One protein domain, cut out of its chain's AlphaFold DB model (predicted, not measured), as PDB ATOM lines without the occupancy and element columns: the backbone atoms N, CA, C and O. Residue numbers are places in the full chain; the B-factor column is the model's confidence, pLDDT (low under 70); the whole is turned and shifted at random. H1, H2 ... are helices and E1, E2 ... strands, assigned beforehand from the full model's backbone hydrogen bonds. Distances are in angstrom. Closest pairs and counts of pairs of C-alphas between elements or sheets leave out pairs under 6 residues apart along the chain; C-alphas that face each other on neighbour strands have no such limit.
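What this domain is: This is residues 27 to 139 of the 452 residues of the protein "Dockerin domain-containing protein" of Ruminococcus flavefaciens (UniProt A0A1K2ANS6). What does the model look like? It is a sandwich of two antiparallel four-stranded sheets, partly face to face, from which the far part of the long hairpin E6 and E7, residues 102 to 117, sticks out as a twisted arm; helix H1 sits beside the E1 and E2 side of the sheet E1 E2 E5 E4. What is it built of? The printed part has 113 residues with one named helix and eight named strands, in the order H1 E1 E2 E3 E4 E5 E6 E7 E8, and is mostly strand; the sheets run E1 - E2 - E5 - E4 and E3 - E6 - E7 - E8. How large is it? It is only just compact, close to loose, with a radius of gyration of the C-alphas of 15.8 A, and it is elongated, spanning 58 by 31 by 22 A.

Where its parts are: Where do the first elements lie? H1, residues 33 to 42, is 14.3 A long and begins with C-alpha 33 at (198.492, 169.345, 197.624). E1 is residues 47 to 50, E2 53 to 57, E3 66 to 70, E4 75 to 80 and E5 83 to 88. Which strands are long? E6, residues 92 to 108, measures 46.3 A and bends by 60 degrees at residue 105. E7, residues 111 to 128, measures 52.3 A. Where does the last strand end? E8, residues 131 to 136, ends with C-alpha 136 at (207.258, 189.608, 205.917).

How they stand to each other: How does H1 stand? It only grazes the sheet E1 E2 E5 E4, with its residues 36 to 42; the C-alphas of Val 40 and Met 57, the closest of H1 and E2, are 7.7 A apart. Every O i to N i+4 pair in H1 is within hydrogen-bond range. What joins the strands of each sheet? Within hydrogen-bond range are N 48 and O 55 of the hairpin E1 and E2, 2.8 A, N 54 and O 86 of E2 and E5, 2.8 A, and N 78 and O 85 of the hairpin E4 and E5, 2.8 A. In the other sheet, so are N 68 and O 97 of E3 and E6, 2.8 A. E6 E7 E8 form a meander, each strand the antiparallel neighbour of the one before, with N 104 and O 115 at 3.0 A and N 126 and O 133 at 2.9 A. How do the sheets face each other? Their facing parts are 9.4 A centre to centre, their best planes 17 degrees apart.

The domain as a whole: Is the printed part whole? It has no cut, and its C-alphas farthest apart, those of Asp 110 and Asn 129, are 58.2 A apart. Are any links long? None is long; E2 to E3 is short and the others are tight. Where is confidence low? pLDDT is under 70 at residues 27 to 28, 61 to 64, 101 to 120 and 136 to 139.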
ATOM      1  N   TYR A  27     201.311 181.384 184.898       53.44
ATOM      2  CA  TYR A  27     201.128 181.410 186.346       53.44
ATOM      3  C   TYR A  27     200.782 180.006 186.861       53.44
ATOM      4  O   TYR A  27     199.669 179.505 186.675       53.44
ATOM      5  N   THR A  28     201.754 179.339 187.478       63.06
ATOM      6  CA  THR A  28     201.620 177.964 187.961       63.06
ATOM      7  C   THR A  28     201.340 178.001 189.454       63.06
ATOM      8  O   THR A  28     202.225 177.819 190.282       63.06
ATOM      9  N   TYR A  29     200.081 178.269 189.805       77.44
ATOM     10  CA  TYR A  29     199.597 178.053 191.168       77.44
ATOM     11  C   TYR A  29     199.452 176.551 191.426       77.44
ATOM     12  O   TYR A  29     199.071 175.811 190.504       77.44
ATOM     13  N   PRO A  30     199.716 176.086 192.657       79.50
ATOM     14  CA  PRO A  30     199.619 174.675 192.977       79.50
ATOM     15  C   PRO A  30     198.198 174.162 192.730       79.50
ATOM     16  O   PRO A  30     197.208 174.669 193.261       79.50
ATOM     17  N   LYS A  31     198.080 173.143 191.870       77.75
ATOM     18  CA  LYS A  31     196.785 172.536 191.525       77.75
ATOM     19  C   LYS A  31     196.455 171.391 192.468       77.75
ATOM     20  O   LYS A  31     195.272 171.129 192.700       77.75
ATOM     21  N   MET A  32     197.469 170.737 193.025       81.75
ATOM     22  CA  MET A  32     197.354 169.632 193.974       81.75
ATOM     23  C   MET A  32     198.117 169.938 195.270       81.75
ATOM     24  O   MET A  32     198.914 170.870 195.319       81.75
ATOM     25  N   ALA A  33     197.855 169.156 196.320       79.06
ATOM     26  CA  ALA A  33     198.492 169.345 197.624       79.06
ATOM     27  C   ALA A  33     200.017 169.145 197.560       79.06
ATOM     28  O   ALA A  33     200.751 169.907 198.175       79.06
ATOM     29  N   ASP A  34     200.491 168.183 196.766       79.88
ATOM     30  CA  ASP A  34     201.927 167.919 196.602       79.88
ATOM     31  C   ASP A  34     202.667 169.126 196.002       79.88
ATOM     32  O   ASP A  34     203.738 169.494 196.482       79.88
ATOM     33  N   ASP A  35     202.063 169.790 195.007       82.00
ATOM     34  CA  ASP A  35     202.607 171.019 194.412       82.00
ATOM     35  C   ASP A  35     202.680 172.142 195.456       82.00
ATOM     36  O   ASP A  35     203.640 172.908 195.488       82.00
ATOM     37  N   TYR A  36     201.659 172.240 196.315       84.38
ATOM     38  CA  TYR A  36     201.608 173.227 197.390       84.38
ATOM     39  C   TYR A  36     202.721 172.988 198.413       84.38
ATOM     40  O   TYR A  36     203.459 173.915 198.726       84.38
ATOM     41  N   PHE A  37     202.904 171.751 198.886       81.12
ATOM     42  CA  PHE A  37     203.952 171.439 199.862       81.12
ATOM     43  C   PHE A  37     205.359 171.645 199.291       81.12
ATOM     44  O   PHE A  37     206.247 172.105 200.007       81.12
ATOM     45  N   ALA A  38     205.568 171.344 198.007       83.44
ATOM     46  CA  ALA A  38     206.824 171.655 197.331       83.44
ATOM     47  C   ALA A  38     207.074 173.170 197.274       83.44
ATOM     48  O   ALA A  38     208.190 173.612 197.536       83.44
ATOM     49  N   LEU A  39     206.031 173.954 196.988       82.19
ATOM     50  CA  LEU A  39     206.126 175.407 196.893       82.19
ATOM     51  C   LEU A  39     206.354 176.070 198.259       82.19
ATOM     52  O   LEU A  39     207.236 176.909 198.371       82.19
ATOM     53  N   VAL A  40     205.639 175.660 199.310       82.31
ATOM     54  CA  VAL A  40     205.863 176.157 200.683       82.31
ATOM     55  C   VAL A  40     207.277 175.832 201.168       82.31
ATOM     56  O   VAL A  40     207.901 176.641 201.845       82.31
ATOM     57  N   LYS A  41     207.830 174.678 200.778       79.38
ATOM     58  CA  LYS A  41     209.225 174.334 201.086       79.38
ATOM     59  C   LYS A  41     210.233 175.268 200.402       79.38
ATOM     60  O   LYS A  41     211.301 175.509 200.955       79.38
ATOM     61  N   GLU A  42     209.924 175.751 199.202       83.44
ATOM     62  CA  GLU A  42     210.761 176.715 198.473       83.44
ATOM     63  C   GLU A  42     210.588 178.147 199.010       83.44
ATOM     64  O   GLU A  42     211.558 178.900 199.062       83.44
ATOM     65  N   TYR A  43     209.376 178.499 199.450       80.62
ATOM     66  CA  TYR A  43     208.996 179.823 199.950       80.62
ATOM     67  C   TYR A  43     208.438 179.721 201.383       80.62
ATOM     68  O   TYR A  43     207.218 179.794 201.573       80.62
ATOM     69  N   PRO A  44     209.306 179.561 202.401       76.44
ATOM     70  CA  PRO A  44     208.883 179.339 203.788       76.44
ATOM     71  C   PRO A  44     208.119 180.526 204.390       76.44
ATOM     72  O   PRO A  44     207.285 180.334 205.273       76.44
ATOM     73  N   ASP A  45     208.317 181.735 203.862       77.12
ATOM     74  CA  ASP A  45     207.579 182.936 204.271       77.12
ATOM     75  C   ASP A  45     206.159 183.006 203.683       77.12
ATOM     76  O   ASP A  45     205.470 184.006 203.850       77.12
ATOM     77  N   HIS A  46     205.703 181.968 202.969       85.81
ATOM     78  CA  HIS A  46     204.343 181.867 202.427       85.81
ATOM     79  C   HIS A  46     203.951 183.000 201.461       85.81
ATOM     80  O   HIS A  46     202.770 183.278 201.249       85.81
ATOM     81  N   PHE A  47     204.923 183.605 200.775       88.69
ATOM     82  CA  PHE A  47     204.661 184.465 199.624       88.69
ATOM     83  C   PHE A  47     205.637 184.197 198.476       88.69
ATOM     84  O   PHE A  47     206.765 183.753 198.674       88.69
ATOM     85  N   ARG A  48     205.207 184.498 197.250       89.25
ATOM     86  CA  ARG A  48     206.042 184.454 196.049       89.25
ATOM     87  C   ARG A  48     205.768 185.670 195.172       89.25
ATOM     88  O   ARG A  48     204.625 185.927 194.796       89.25
ATOM     89  N   MET A  49     206.829 186.381 194.803       89.25
ATOM     90  CA  MET A  49     206.754 187.497 193.855       89.25
ATOM     91  C   MET A  49     206.452 187.011 192.435       89.25
ATOM     92  O   MET A  49     206.987 185.995 191.986       89.25
ATOM     93  N   GLN A  50     205.613 187.759 191.718       84.19
ATOM     94  CA  GLN A  50     205.212 187.500 190.335       84.19
ATOM     95  C   GLN A  50     205.102 188.828 189.571       84.19
ATOM     96  O   GLN A  50     204.025 189.413 189.434       84.19
ATOM     97  N   GLY A  51     206.245 189.335 189.103       85.31
ATOM     98  CA  GLY A  51     206.338 190.720 188.633       85.31
ATOM     99  C   GLY A  51     205.974 191.681 189.766       85.31
ATOM    100  O   GLY A  51     206.498 191.549 190.868       85.31
ATOM    101  N   ASP A  52     205.035 192.591 189.510       88.38
ATOM    102  CA  ASP A  52     204.532 193.533 190.522       88.38
ATOM    103  C   ASP A  52     203.443 192.937 191.427       88.38
ATOM    104  O   ASP A  52     203.015 193.586 192.381       88.38
ATOM    105  N   SER A  53     202.979 191.717 191.131       91.50
ATOM    106  CA  SER A  53     201.985 191.006 191.938       91.50
ATOM    107  C   SER A  53     202.646 190.071 192.943       91.50
ATOM    108  O   SER A  53     203.777 189.617 192.760       91.50
ATOM    109  N   VAL A  54     201.913 189.751 194.001       92.94
ATOM    110  CA  VAL A  54     202.369 188.895 195.092       92.94
ATOM    111  C   VAL A  54     201.374 187.763 195.267       92.94
ATOM    112  O   VAL A  54     200.195 188.002 195.514       92.94
ATOM    113  N   TYR A  55     201.840 186.525 195.141       92.25
ATOM    114  CA  TYR A  55     201.053 185.357 195.508       92.25
ATOM    115  C   TYR A  55     201.294 185.031 196.981       92.25
ATOM    116  O   TYR A  55     202.386 184.607 197.343       92.25
ATOM    117  N   PHE A  56     200.277 185.232 197.812       90.38
ATOM    118  CA  PHE A  56     200.263 184.867 199.222       90.38
ATOM    119  C   PHE A  56     199.643 183.483 199.391       90.38
ATOM    120  O   PHE A  56     198.491 183.263 199.013       90.38
ATOM    121  N   MET A  57     200.417 182.551 199.935       89.50
ATOM    122  CA  MET A  57     200.033 181.163 200.156       89.50
ATOM    123  C   MET A  57     199.325 181.019 201.502       89.50
ATOM    124  O   MET A  57     199.736 181.611 202.496       89.50
ATOM    125  N   ALA A  58     198.262 180.214 201.535       85.62
ATOM    126  CA  ALA A  58     197.683 179.756 202.794       85.62
ATOM    127  C   ALA A  58     198.750 179.003 203.597       85.62
ATOM    128  O   ALA A  58     199.573 178.324 202.994       85.62
ATOM    129  N   HIS A  59     198.733 179.108 204.922       78.94
ATOM    130  CA  HIS A  59     199.620 178.370 205.831       78.94
ATOM    131  C   HIS A  59     199.122 176.946 206.081       78.94
ATOM    132  O   HIS A  59     199.887 176.049 206.437       78.94
ATOM    133  N   SER A  60     197.837 176.702 205.832       73.50
ATOM    134  CA  SER A  60     197.242 175.371 205.838       73.50
ATOM    135  C   SER A  60     196.627 175.021 204.487       73.50
ATOM    136  O   SER A  60     195.797 175.745 203.936       73.50
ATOM    137  N   SER A  61     196.941 173.820 203.991       69.69
ATOM    138  CA  SER A  61     196.339 173.263 202.773       69.69
ATOM    139  C   SER A  61     194.846 172.935 202.913       69.69
ATOM    140  O   SER A  61     194.209 172.536 201.935       69.69
ATOM    141  N   PHE A  62     194.296 173.023 204.128       63.38
ATOM    142  CA  PHE A  62     192.919 172.644 204.452       63.38
ATOM    143  C   PHE A  62     191.998 173.839 204.706       63.38
ATOM    144  O   PHE A  62     190.783 173.647 204.786       63.38
ATOM    145  N   SER A  63     192.540 175.053 204.819       63.78
ATOM    146  CA  SER A  63     191.762 176.274 205.035       63.78
ATOM    147  C   SER A  63     191.867 177.224 203.851       63.78
ATOM    148  O   SER A  63     192.924 177.364 203.247       63.78
ATOM    149  N   ASN A  64     190.768 177.923 203.567       67.56
ATOM    150  CA  ASN A  64     190.808 179.140 202.768       67.56
ATOM    151  C   ASN A  64     190.882 180.329 203.740       67.56
ATOM    152  O   ASN A  64     189.862 180.632 204.365       67.56
ATOM    153  N   PRO A  65     192.060 180.950 203.918       77.88
ATOM    154  CA  PRO A  65     192.210 182.137 204.755       77.88
ATOM    155  C   PRO A  65     191.258 183.248 204.323       77.88
ATOM    156  O   PRO A  65     190.989 183.396 203.136       77.88
ATOM    157  N   ALA A  66     190.807 184.090 205.247       79.69
ATOM    158  CA  ALA A  66     190.286 185.391 204.846       79.69
ATOM    159  C   ALA A  66     191.459 186.313 204.475       79.69
ATOM    160  O   ALA A  66     192.504 186.286 205.123       79.69
ATOM    161  N   PHE A  67     191.284 187.131 203.438       83.62
ATOM    162  CA  PHE A  67     192.315 188.036 202.931       83.62
ATOM    163  C   PHE A  67     191.925 189.490 203.186       83.62
ATOM    164  O   PHE A  67     190.881 189.956 202.725       83.62
ATOM    165  N   ILE A  68     192.759 190.200 203.935       79.75
ATOM    166  CA  ILE A  68     192.503 191.553 204.429       79.75
ATOM    167  C   ILE A  68     193.620 192.463 203.925       79.75
ATOM    168  O   ILE A  68     194.793 192.107 203.996       79.75
ATOM    169  N   VAL A  69     193.266 193.650 203.432       80.00
ATOM    170  CA  VAL A  69     194.236 194.654 202.975       80.00
ATOM    171  C   VAL A  69     193.928 195.991 203.642       80.00
ATOM    172  O   VAL A  69     192.818 196.503 203.512       80.00
ATOM    173  N   CYS A  70     194.913 196.577 204.323       75.75
ATOM    174  CA  CYS A  70     194.847 197.943 204.836       75.75
ATOM    175  C   CYS A  70     195.664 198.865 203.929       75.75
ATOM    176  O   CYS A  70     196.896 198.825 203.931       75.75
ATOM    177  N   SER A  71     194.975 199.693 203.143       78.50
ATOM    178  CA  SER A  71     195.562 200.797 202.381       78.50
ATOM    179  C   SER A  71     194.471 201.761 201.910       78.50
ATOM    180  O   SER A  71     193.325 201.351 201.725       78.50
ATOM    181  N   GLU A  72     194.835 203.025 201.687       79.75
ATOM    182  CA  GLU A  72     193.982 203.991 200.972       79.75
ATOM    183  C   GLU A  72     194.137 203.860 199.443       79.75
ATOM    184  O   GLU A  72     193.307 204.367 198.687       79.75
ATOM    185  N   ASN A  73     195.196 203.180 198.994       86.69
ATOM    186  CA  ASN A  73     195.554 203.023 197.588       86.69
ATOM    187  C   ASN A  73     194.741 201.904 196.931       86.69
ATOM    188  O   ASN A  73     194.360 200.928 197.584       86.69
ATOM    189  N   LYS A  74     194.511 201.997 195.619       90.50
ATOM    190  CA  LYS A  74     193.801 200.940 194.878       90.50
ATOM    191  C   LYS A  74     194.633 199.668 194.733       90.50
ATOM    192  O   LYS A  74     195.858 199.712 194.621       90.50
ATOM    193  N   PHE A  75     193.950 198.530 194.715       93.69
ATOM    194  CA  PHE A  75     194.541 197.208 194.535       93.69
ATOM    195  C   PHE A  75     193.515 196.234 193.948       93.69
ATOM    196  O   PHE A  75     192.304 196.426 194.088       93.69
ATOM    197  N   ALA A  76     194.012 195.152 193.355       93.69
ATOM    198  CA  ALA A  76     193.231 194.002 192.930       93.69
ATOM    199  C   ALA A  76     193.629 192.755 193.731       93.69
ATOM    200  O   ALA A  76     194.786 192.586 194.120       93.69
ATOM    201  N   VAL A  77     192.660 191.866 193.964       92.19
ATOM    202  CA  VAL A  77     192.884 190.556 194.589       92.19
ATOM    203  C   VAL A  77     192.195 189.485 193.762       92.19
ATOM    204  O   VAL A  77     191.020 189.617 193.413       92.19
ATOM    205  N   GLN A  78     192.916 188.406 193.484       90.56
ATOM    206  CA  GLN A  78     192.382 187.203 192.869       90.56
ATOM    207  C   GLN A  78     192.479 186.033 193.850       90.56
ATOM    208  O   GLN A  78     193.565 185.680 194.303       90.56
ATOM    209  N   ASP A  79     191.338 185.411 194.140       88.75
ATOM    210  CA  ASP A  79     191.269 184.136 194.860       88.75
ATOM    211  C   ASP A  79     191.796 183.010 193.959       88.75
ATOM    212  O   ASP A  79     191.374 182.864 192.802       88.75
ATOM    213  N   VAL A  80     192.753 182.240 194.473       86.75
ATOM    214  CA  VAL A  80     193.348 181.090 193.796       86.75
ATOM    215  C   VAL A  80     193.424 179.903 194.751       86.75
ATOM    216  O   VAL A  80     193.264 180.010 195.963       86.75
ATOM    217  N   LYS A  81     193.689 178.711 194.212       83.12
ATOM    218  CA  LYS A  81     193.851 177.538 195.073       83.12
ATOM    219  C   LYS A  81     195.049 177.748 196.008       83.12
ATOM    220  O   LYS A  81     196.124 178.124 195.547       83.12
ATOM    221  N   TYR A  82     194.845 177.473 197.295       86.25
ATOM    222  CA  TYR A  82     195.848 177.631 198.349       86.25
ATOM    223  C   TYR A  82     196.335 179.071 198.566       86.25
ATOM    224  O   TYR A  82     197.474 179.254 198.980       86.25
ATOM    225  N   GLY A  83     195.526 180.100 198.283       90.06
ATOM    226  CA  GLY A  83     195.890 181.468 198.650       90.06
ATOM    227  C   GLY A  83     195.285 182.564 197.779       90.06
ATOM    228  O   GLY A  83     194.231 182.395 197.174       90.06
ATOM    229  N   TYR A  84     195.980 183.695 197.704       91.69
ATOM    230  CA  TYR A  84     195.517 184.899 197.019       91.69
ATOM    231  C   TYR A  84     196.632 185.544 196.212       91.69
ATOM    232  O   TYR A  84     197.775 185.610 196.652       91.69
ATOM    233  N   VAL A  85     196.289 186.072 195.043       92.31
ATOM    234  CA  VAL A  85     197.185 186.927 194.262       92.31
ATOM    235  C   VAL A  85     196.773 188.365 194.494       92.31
ATOM    236  O   VAL A  85     195.650 188.755 194.179       92.31
ATOM    237  N   PHE A  86     197.681 189.141 195.059       94.31
ATOM    238  CA  PHE A  86     197.529 190.559 195.318       94.31
ATOM    239  C   PHE A  86     198.284 191.364 194.263       94.31
ATOM    240  O   PHE A  86     199.462 191.111 194.017       94.31
ATOM    241  N   THR A  87     197.628 192.361 193.678       94.75
ATOM    242  CA  THR A  87     198.240 193.264 192.701       94.75
ATOM    243  C   THR A  87     198.003 194.710 193.141       94.75
ATOM    244  O   THR A  87     196.854 195.164 193.116       94.75
ATOM    245  N   PRO A  88     199.047 195.455 193.543       93.94
ATOM    246  CA  PRO A  88     198.920 196.886 193.788       93.94
ATOM    247  C   PRO A  88     198.624 197.607 192.462       93.94
ATOM    248  O   PRO A  88     199.282 197.359 191.453       93.94
ATOM    249  N   GLU A  89     197.619 198.485 192.448       93.38
ATOM    250  CA  GLU A  89     197.269 199.286 191.259       93.38
ATOM    251  C   GLU A  89     197.843 200.708 191.322       93.38
ATOM    252  O   GLU A  89     197.866 201.426 190.321       93.38
ATOM    253  N   GLU A  90     198.294 201.128 192.499       91.69
ATOM    254  CA  GLU A  90     198.837 202.452 192.765       91.69
ATOM    255  C   GLU A  90     200.153 202.311 193.540       91.69
ATOM    256  O   GLU A  90     200.379 201.341 194.263       91.69
ATOM    257  N   SER A  91     201.060 203.273 193.374       89.38
ATOM    258  CA  SER A  91     202.270 203.302 194.190       89.38
ATOM    259  C   SER A  91     201.918 203.694 195.619       89.38
ATOM    260  O   SER A  91     201.170 204.643 195.852       89.38
ATOM    261  N   GLY A  92     202.515 203.001 196.573       84.94
ATOM    262  CA  GLY A  92     202.316 203.230 197.988       84.94
ATOM    263  C   GLY A  92     202.437 201.940 198.778       84.94
ATOM    264  O   GLY A  92     202.778 200.883 198.244       84.94
ATOM    265  N   ARG A  93     202.160 202.049 200.074       83.81
ATOM    266  CA  ARG A  93     202.220 200.919 200.992       83.81
ATOM    267  C   ARG A  93     200.864 200.253 201.155       83.81
ATOM    268  O   ARG A  93     199.823 200.918 201.163       83.81
ATOM    269  N   TYR A  94     200.900 198.947 201.363       83.44
ATOM    270  CA  TYR A  94     199.769 198.108 201.707       83.44
ATOM    271  C   TYR A  94     200.167 197.176 202.845       83.44
ATOM    272  O   TYR A  94     201.271 196.635 202.845       83.44
ATOM    273  N   ILE A  95     199.260 196.967 203.797       78.94
ATOM    274  CA  ILE A  95     199.395 195.899 204.790       78.94
ATOM    275  C   ILE A  95     198.437 194.793 204.393       78.94
ATOM    276  O   ILE A  95     197.225 194.997 204.386       78.94
ATOM    277  N   VAL A  96     198.978 193.637 204.042       81.19
ATOM    278  CA  VAL A  96     198.210 192.453 203.664       81.19
ATOM    279  C   VAL A  96     198.176 191.504 204.852       81.19
ATOM    280  O   VAL A  96     199.192 191.316 205.506       81.19
ATOM    281  N   THR A  97     197.023 190.923 205.169       77.25
ATOM    282  CA  THR A  97     196.859 189.969 206.272       77.25
ATOM    283  C   THR A  97     195.991 188.790 205.854       77.25
ATOM    284  O   THR A  97     194.912 188.970 205.289       77.25
ATOM    285  N   MET A  98     196.459 187.585 206.161       76.88
ATOM    286  CA  MET A  98     195.751 186.324 205.992       76.88
ATOM    287  C   MET A  98     195.256 185.839 207.351       76.88
ATOM    288  O   MET A  98     196.063 185.572 208.233       76.88
ATOM    289  N   GLU A  99     193.941 185.739 207.525       75.56
ATOM    290  CA  GLU A  99     193.305 185.202 208.733       75.56
ATOM    291  C   GLU A  99     192.933 183.732 208.508       75.56
ATOM    292  O   GLU A  99     192.098 183.418 207.659       75.56
ATOM    293  N   GLU A 100     193.500 182.825 209.298       73.62
ATOM    294  CA  GLU A 100     193.235 181.386 209.243       73.62
ATOM    295  C   GLU A 100     192.654 180.882 210.553       73.62
ATOM    296  O   GLU A 100     193.084 181.271 211.631       73.62
ATOM    297  N   THR A 101     191.679 179.977 210.482       67.00
ATOM    298  CA  THR A 101     191.193 179.277 211.676       67.00
ATOM    299  C   THR A 101     191.957 177.972 211.830       67.00
ATOM    300  O   THR A 101     191.846 177.087 210.980       67.00
ATOM    301  N   THR A 102     192.711 177.843 212.916       59.75
ATOM    302  CA  THR A 102     193.414 176.614 213.288       59.75
ATOM    303  C   THR A 102     192.710 175.939 214.452       59.75
ATOM    304  O   THR A 102     192.126 176.588 215.319       59.75
ATOM    305  N   LEU A 103     192.761 174.614 214.463       57.66
ATOM    306  CA  LEU A 103     192.213 173.795 215.532       57.66
ATOM    307  C   LEU A 103     193.397 173.251 216.332       57.66
ATOM    308  O   LEU A 103     194.106 172.380 215.838       57.66
ATOM    309  N   ASP A 104     193.636 173.807 217.518       51.94
ATOM    310  CA  ASP A 104     194.705 173.347 218.406       51.94
ATOM    311  C   ASP A 104     194.115 172.491 219.529       51.94
ATOM    312  O   ASP A 104     193.054 172.783 220.088       51.94
ATOM    313  N   SER A 105     194.811 171.404 219.856       47.91
ATOM    314  CA  SER A 105     194.486 170.578 221.018       47.91
ATOM    315  C   SER A 105     195.177 171.167 222.237       47.91
ATOM    316  O   SER A 105     196.394 171.059 222.375       47.91
ATOM    317  N   VAL A 106     194.408 171.788 223.125       46.59
ATOM    318  CA  VAL A 106     194.933 172.308 224.387       46.59
ATOM    319  C   VAL A 106     194.712 171.254 225.461       46.59
ATOM    320  O   VAL A 106     193.577 170.856 225.733       46.59
ATOM    321  N   ALA A 107     195.805 170.786 226.059       38.25
ATOM    322  CA  ALA A 107     195.760 169.931 227.235       38.25
ATOM    323  C   ALA A 107     195.810 170.807 228.492       38.25
ATOM    324  O   ALA A 107     196.781 171.531 228.713       38.25
ATOM    325  N   HIS A 108     194.768 170.737 229.315       39.59
ATOM    326  CA  HIS A 108     194.780 171.303 230.658       39.59
ATOM    327  C   HIS A 108     194.410 170.209 231.654       39.59
ATOM    328  O   HIS A 108     193.302 169.670 231.618       39.59
ATOM    329  N   GLU A 109     195.363 169.864 232.521       60.44
ATOM    330  CA  GLU A 109     195.275 168.695 233.402       60.44
ATOM    331  C   GLU A 109     194.984 167.408 232.597       60.44
ATOM    332  O   GLU A 109     195.689 167.112 231.634       60.44
ATOM    333  N   ASP A 110     193.945 166.655 232.966       47.47
ATOM    334  CA  ASP A 110     193.538 165.406 232.308       47.47
ATOM    335  C   ASP A 110     192.547 165.625 231.143       47.47
ATOM    336  O   ASP A 110     191.977 164.666 230.614       47.47
ATOM    337  N   ILE A 111     192.288 166.879 230.750       40.16
ATOM    338  CA  ILE A 111     191.313 167.229 229.711       40.16
ATOM    339  C   ILE A 111     192.048 167.748 228.476       40.16
ATOM    340  O   ILE A 111     192.713 168.780 228.515       40.16
ATOM    341  N   VAL A 112     191.873 167.048 227.352       46.59
ATOM    342  CA  VAL A 112     192.242 167.548 226.023       46.59
ATOM    343  C   VAL A 112     190.995 168.151 225.393       46.59
ATOM    344  O   VAL A 112     190.015 167.441 225.155       46.59
ATOM    345  N   ALA A 113     191.021 169.459 225.149       49.75
ATOM    346  CA  ALA A 113     189.966 170.170 224.441       49.75
ATOM    347  C   ALA A 113     190.480 170.644 223.080       49.75
ATOM    348  O   ALA A 113     191.569 171.208 222.973       49.75
ATOM    349  N   GLU A 114     189.679 170.434 222.038       49.28
ATOM    350  CA  GLU A 114     189.898 171.070 220.743       49.28
ATOM    351  C   GLU A 114     189.403 172.512 220.827       49.28
ATOM    352  O   GLU A 114     188.204 172.760 220.985       49.28
ATOM    353  N   VAL A 115     190.326 173.465 220.738       51.25
ATOM    354  CA  VAL A 115     190.010 174.891 220.753       51.25
ATOM    355  C   VAL A 115     190.320 175.468 219.378       51.25
ATOM    356  O   VAL A 115     191.388 175.249 218.807       51.25
ATOM    357  N   GLN A 116     189.349 176.189 218.820       54.19
ATOM    358  CA  GLN A 116     189.540 176.924 217.576       54.19
ATOM    359  C   GLN A 116     190.163 178.281 217.885       54.19
ATOM    360  O   GLN A 116     189.566 179.087 218.597       54.19
ATOM    361  N   TYR A 117     191.324 178.541 217.296       54.62
ATOM    362  CA  TYR A 117     191.983 179.839 217.334       54.62
ATOM    363  C   TYR A 117     192.046 180.434 215.934       54.62
ATOM    364  O   TYR A 117     192.066 179.718 214.932       54.62
ATOM    365  N   LYS A 118     192.090 181.763 215.866       58.34
ATOM    366  CA  LYS A 118     192.408 182.470 214.630       58.34
ATOM    367  C   LYS A 118     193.884 182.843 214.645       58.34
ATOM    368  O   LYS A 118     194.346 183.470 215.594       58.34
ATOM    369  N   ARG A 119     194.608 182.461 213.599       65.56
ATOM    370  CA  ARG A 119     195.979 182.888 213.315       65.56
ATOM    371  C   ARG A 119     195.962 183.924 212.208       65.56
ATOM    372  O   ARG A 119     195.107 183.885 211.328       65.56
ATOM    373  N   TYR A 120     196.905 184.846 212.274       66.38
ATOM    374  CA  TYR A 120     196.978 185.983 211.376       66.38
ATOM    375  C   TYR A 120     198.405 186.104 210.864       66.38
ATOM    376  O   TYR A 120     199.337 186.145 211.662       66.38
ATOM    377  N   TYR A 121     198.565 186.142 209.546       72.38
ATOM    378  CA  TYR A 121     199.864 186.232 208.883       72.38
ATOM    379  C   TYR A 121     199.897 187.473 208.019       72.38
ATOM    380  O   TYR A 121     199.037 187.633 207.149       72.38
ATOM    381  N   SER A 122     200.868 188.348 208.247       72.19
ATOM    382  CA  SER A 122     200.832 189.680 207.662       72.19
ATOM    383  C   SER A 122     202.120 190.097 206.975       72.19
ATOM    384  O   SER A 122     203.221 189.683 207.328       72.19
ATOM    385  N   TYR A 123     201.954 190.959 205.979       77.69
ATOM    386  CA  TYR A 123     203.001 191.353 205.053       77.69
ATOM    387  C   TYR A 123     202.885 192.844 204.748       77.69
ATOM    388  O   TYR A 123     201.789 193.350 204.482       77.69
ATOM    389  N   ILE A 124     204.020 193.538 204.733       78.94
ATOM    390  CA  ILE A 124     204.121 194.885 204.177       78.94
ATOM    391  C   ILE A 124     204.443 194.752 202.699       78.94
ATOM    392  O   ILE A 124     205.462 194.171 202.332       78.94
ATOM    393  N   VAL A 125     203.595 195.329 201.856       85.81
ATOM    394  CA  VAL A 125     203.836 195.446 200.422       85.81
ATOM    395  C   VAL A 125     204.076 196.911 200.093       85.81
ATOM    396  O   VAL A 125     203.175 197.738 200.220       85.81
ATOM    397  N   ASP A 126     205.294 197.227 199.674       85.88
ATOM    398  CA  ASP A 126     205.684 198.553 199.202       85.88
ATOM    399  C   ASP A 126     205.769 198.528 197.676       85.88
ATOM    400  O   ASP A 126     206.653 197.888 197.104       85.88
ATOM    401  N   ALA A 127     204.829 199.204 197.013       90.50
ATOM    402  CA  ALA A 127     204.777 199.328 195.561       90.50
ATOM    403  C   ALA A 127     205.342 200.687 195.132       90.50
ATOM    404  O   ALA A 127     204.787 201.739 195.460       90.50
ATOM    405  N   GLY A 128     206.448 200.681 194.391       87.12
ATOM    406  CA  GLY A 128     207.106 201.888 193.897       87.12
ATOM    407  C   GLY A 128     207.293 201.884 192.383       87.12
ATOM    408  O   GLY A 128     206.962 200.928 191.691       87.12
ATOM    409  N   ASN A 129     207.884 202.962 191.861       76.06
ATOM    410  CA  ASN A 129     208.274 203.035 190.447       76.06
ATOM    411  C   ASN A 129     209.370 202.016 190.083       76.06
ATOM    412  O   ASN A 129     209.508 201.666 188.914       76.06
ATOM    413  N   ASP A 130     210.138 201.565 191.079       76.88
ATOM    414  CA  ASP A 130     211.239 200.609 190.932       76.88
ATOM    415  C   ASP A 130     210.790 199.146 191.144       76.88
ATOM    416  O   ASP A 130     211.625 198.241 191.160       76.88
ATOM    417  N   GLY A 131     209.477 198.913 191.281       83.50
ATOM    418  CA  GLY A 131     208.854 197.602 191.475       83.50
ATOM    419  C   GLY A 131     208.171 197.439 192.835       83.50
ATOM    420  O   GLY A 131     208.184 198.338 193.682       83.50
ATOM    421  N   THR A 132     207.557 196.273 193.032       87.06
ATOM    422  CA  THR A 132     206.933 195.873 194.300       87.06
ATOM    423  C   THR A 132     207.924 195.110 195.176       87.06
ATOM    424  O   THR A 132     208.548 194.148 194.732       87.06
ATOM    425  N   THR A 133     208.025 195.494 196.445       86.25
ATOM    426  CA  THR A 133     208.767 194.756 197.475       86.25
ATOM    427  C   THR A 133     207.824 194.261 198.555       86.25
ATOM    428  O   THR A 133     206.854 194.938 198.895       86.25
ATOM    429  N   VAL A 134     208.111 193.081 199.099       78.94
ATOM    430  CA  VAL A 134     207.335 192.484 200.186       78.94
ATOM    431  C   VAL A 134     208.271 192.223 201.346       78.94
ATOM    432  O   VAL A 134     209.286 191.551 201.188       78.94
ATOM    433  N   THR A 135     207.918 192.760 202.506       72.25
ATOM    434  CA  THR A 135     208.570 192.445 203.772       72.25
ATOM    435  C   THR A 135     207.595 191.612 204.587       72.25
ATOM    436  O   THR A 135     206.480 192.055 204.871       72.25
ATOM    437  N   CYS A 136     207.995 190.394 204.939       64.19
ATOM    438  CA  CYS A 136     207.258 189.608 205.917       64.19
ATOM    439  C   CYS A 136     207.502 190.231 207.294       64.19
ATOM    440  O   CYS A 136     208.644 190.319 207.747       64.19
ATOM    441  N   GLU A 137     206.442 190.693 207.954       55.84
ATOM    442  CA  GLU A 137     206.532 191.129 209.346       55.84
ATOM    443  C   GLU A 137     206.443 189.910 210.267       55.84
ATOM    444  O   GLU A 137     205.526 189.787 211.070       55.84
ATOM    445  N   ASN A 138     207.438 189.024 210.208       45.56
ATOM    446  CA  ASN A 138     207.745 188.171 211.354       45.56
ATOM    447  C   ASN A 138     208.534 189.013 212.363       45.56
ATOM    448  O   ASN A 138     209.721 188.799 212.595       45.56
ATOM    449  N   VAL A 139     207.885 190.011 212.974       36.25
ATOM    450  CA  VAL A 139     208.468 190.759 214.104       36.25
ATOM    451  C   VAL A 139     208.263 189.984 215.418       36.25
ATOM    452  O   VAL A 139     207.926 190.561 216.439       36.25
TER     453      VAL A 139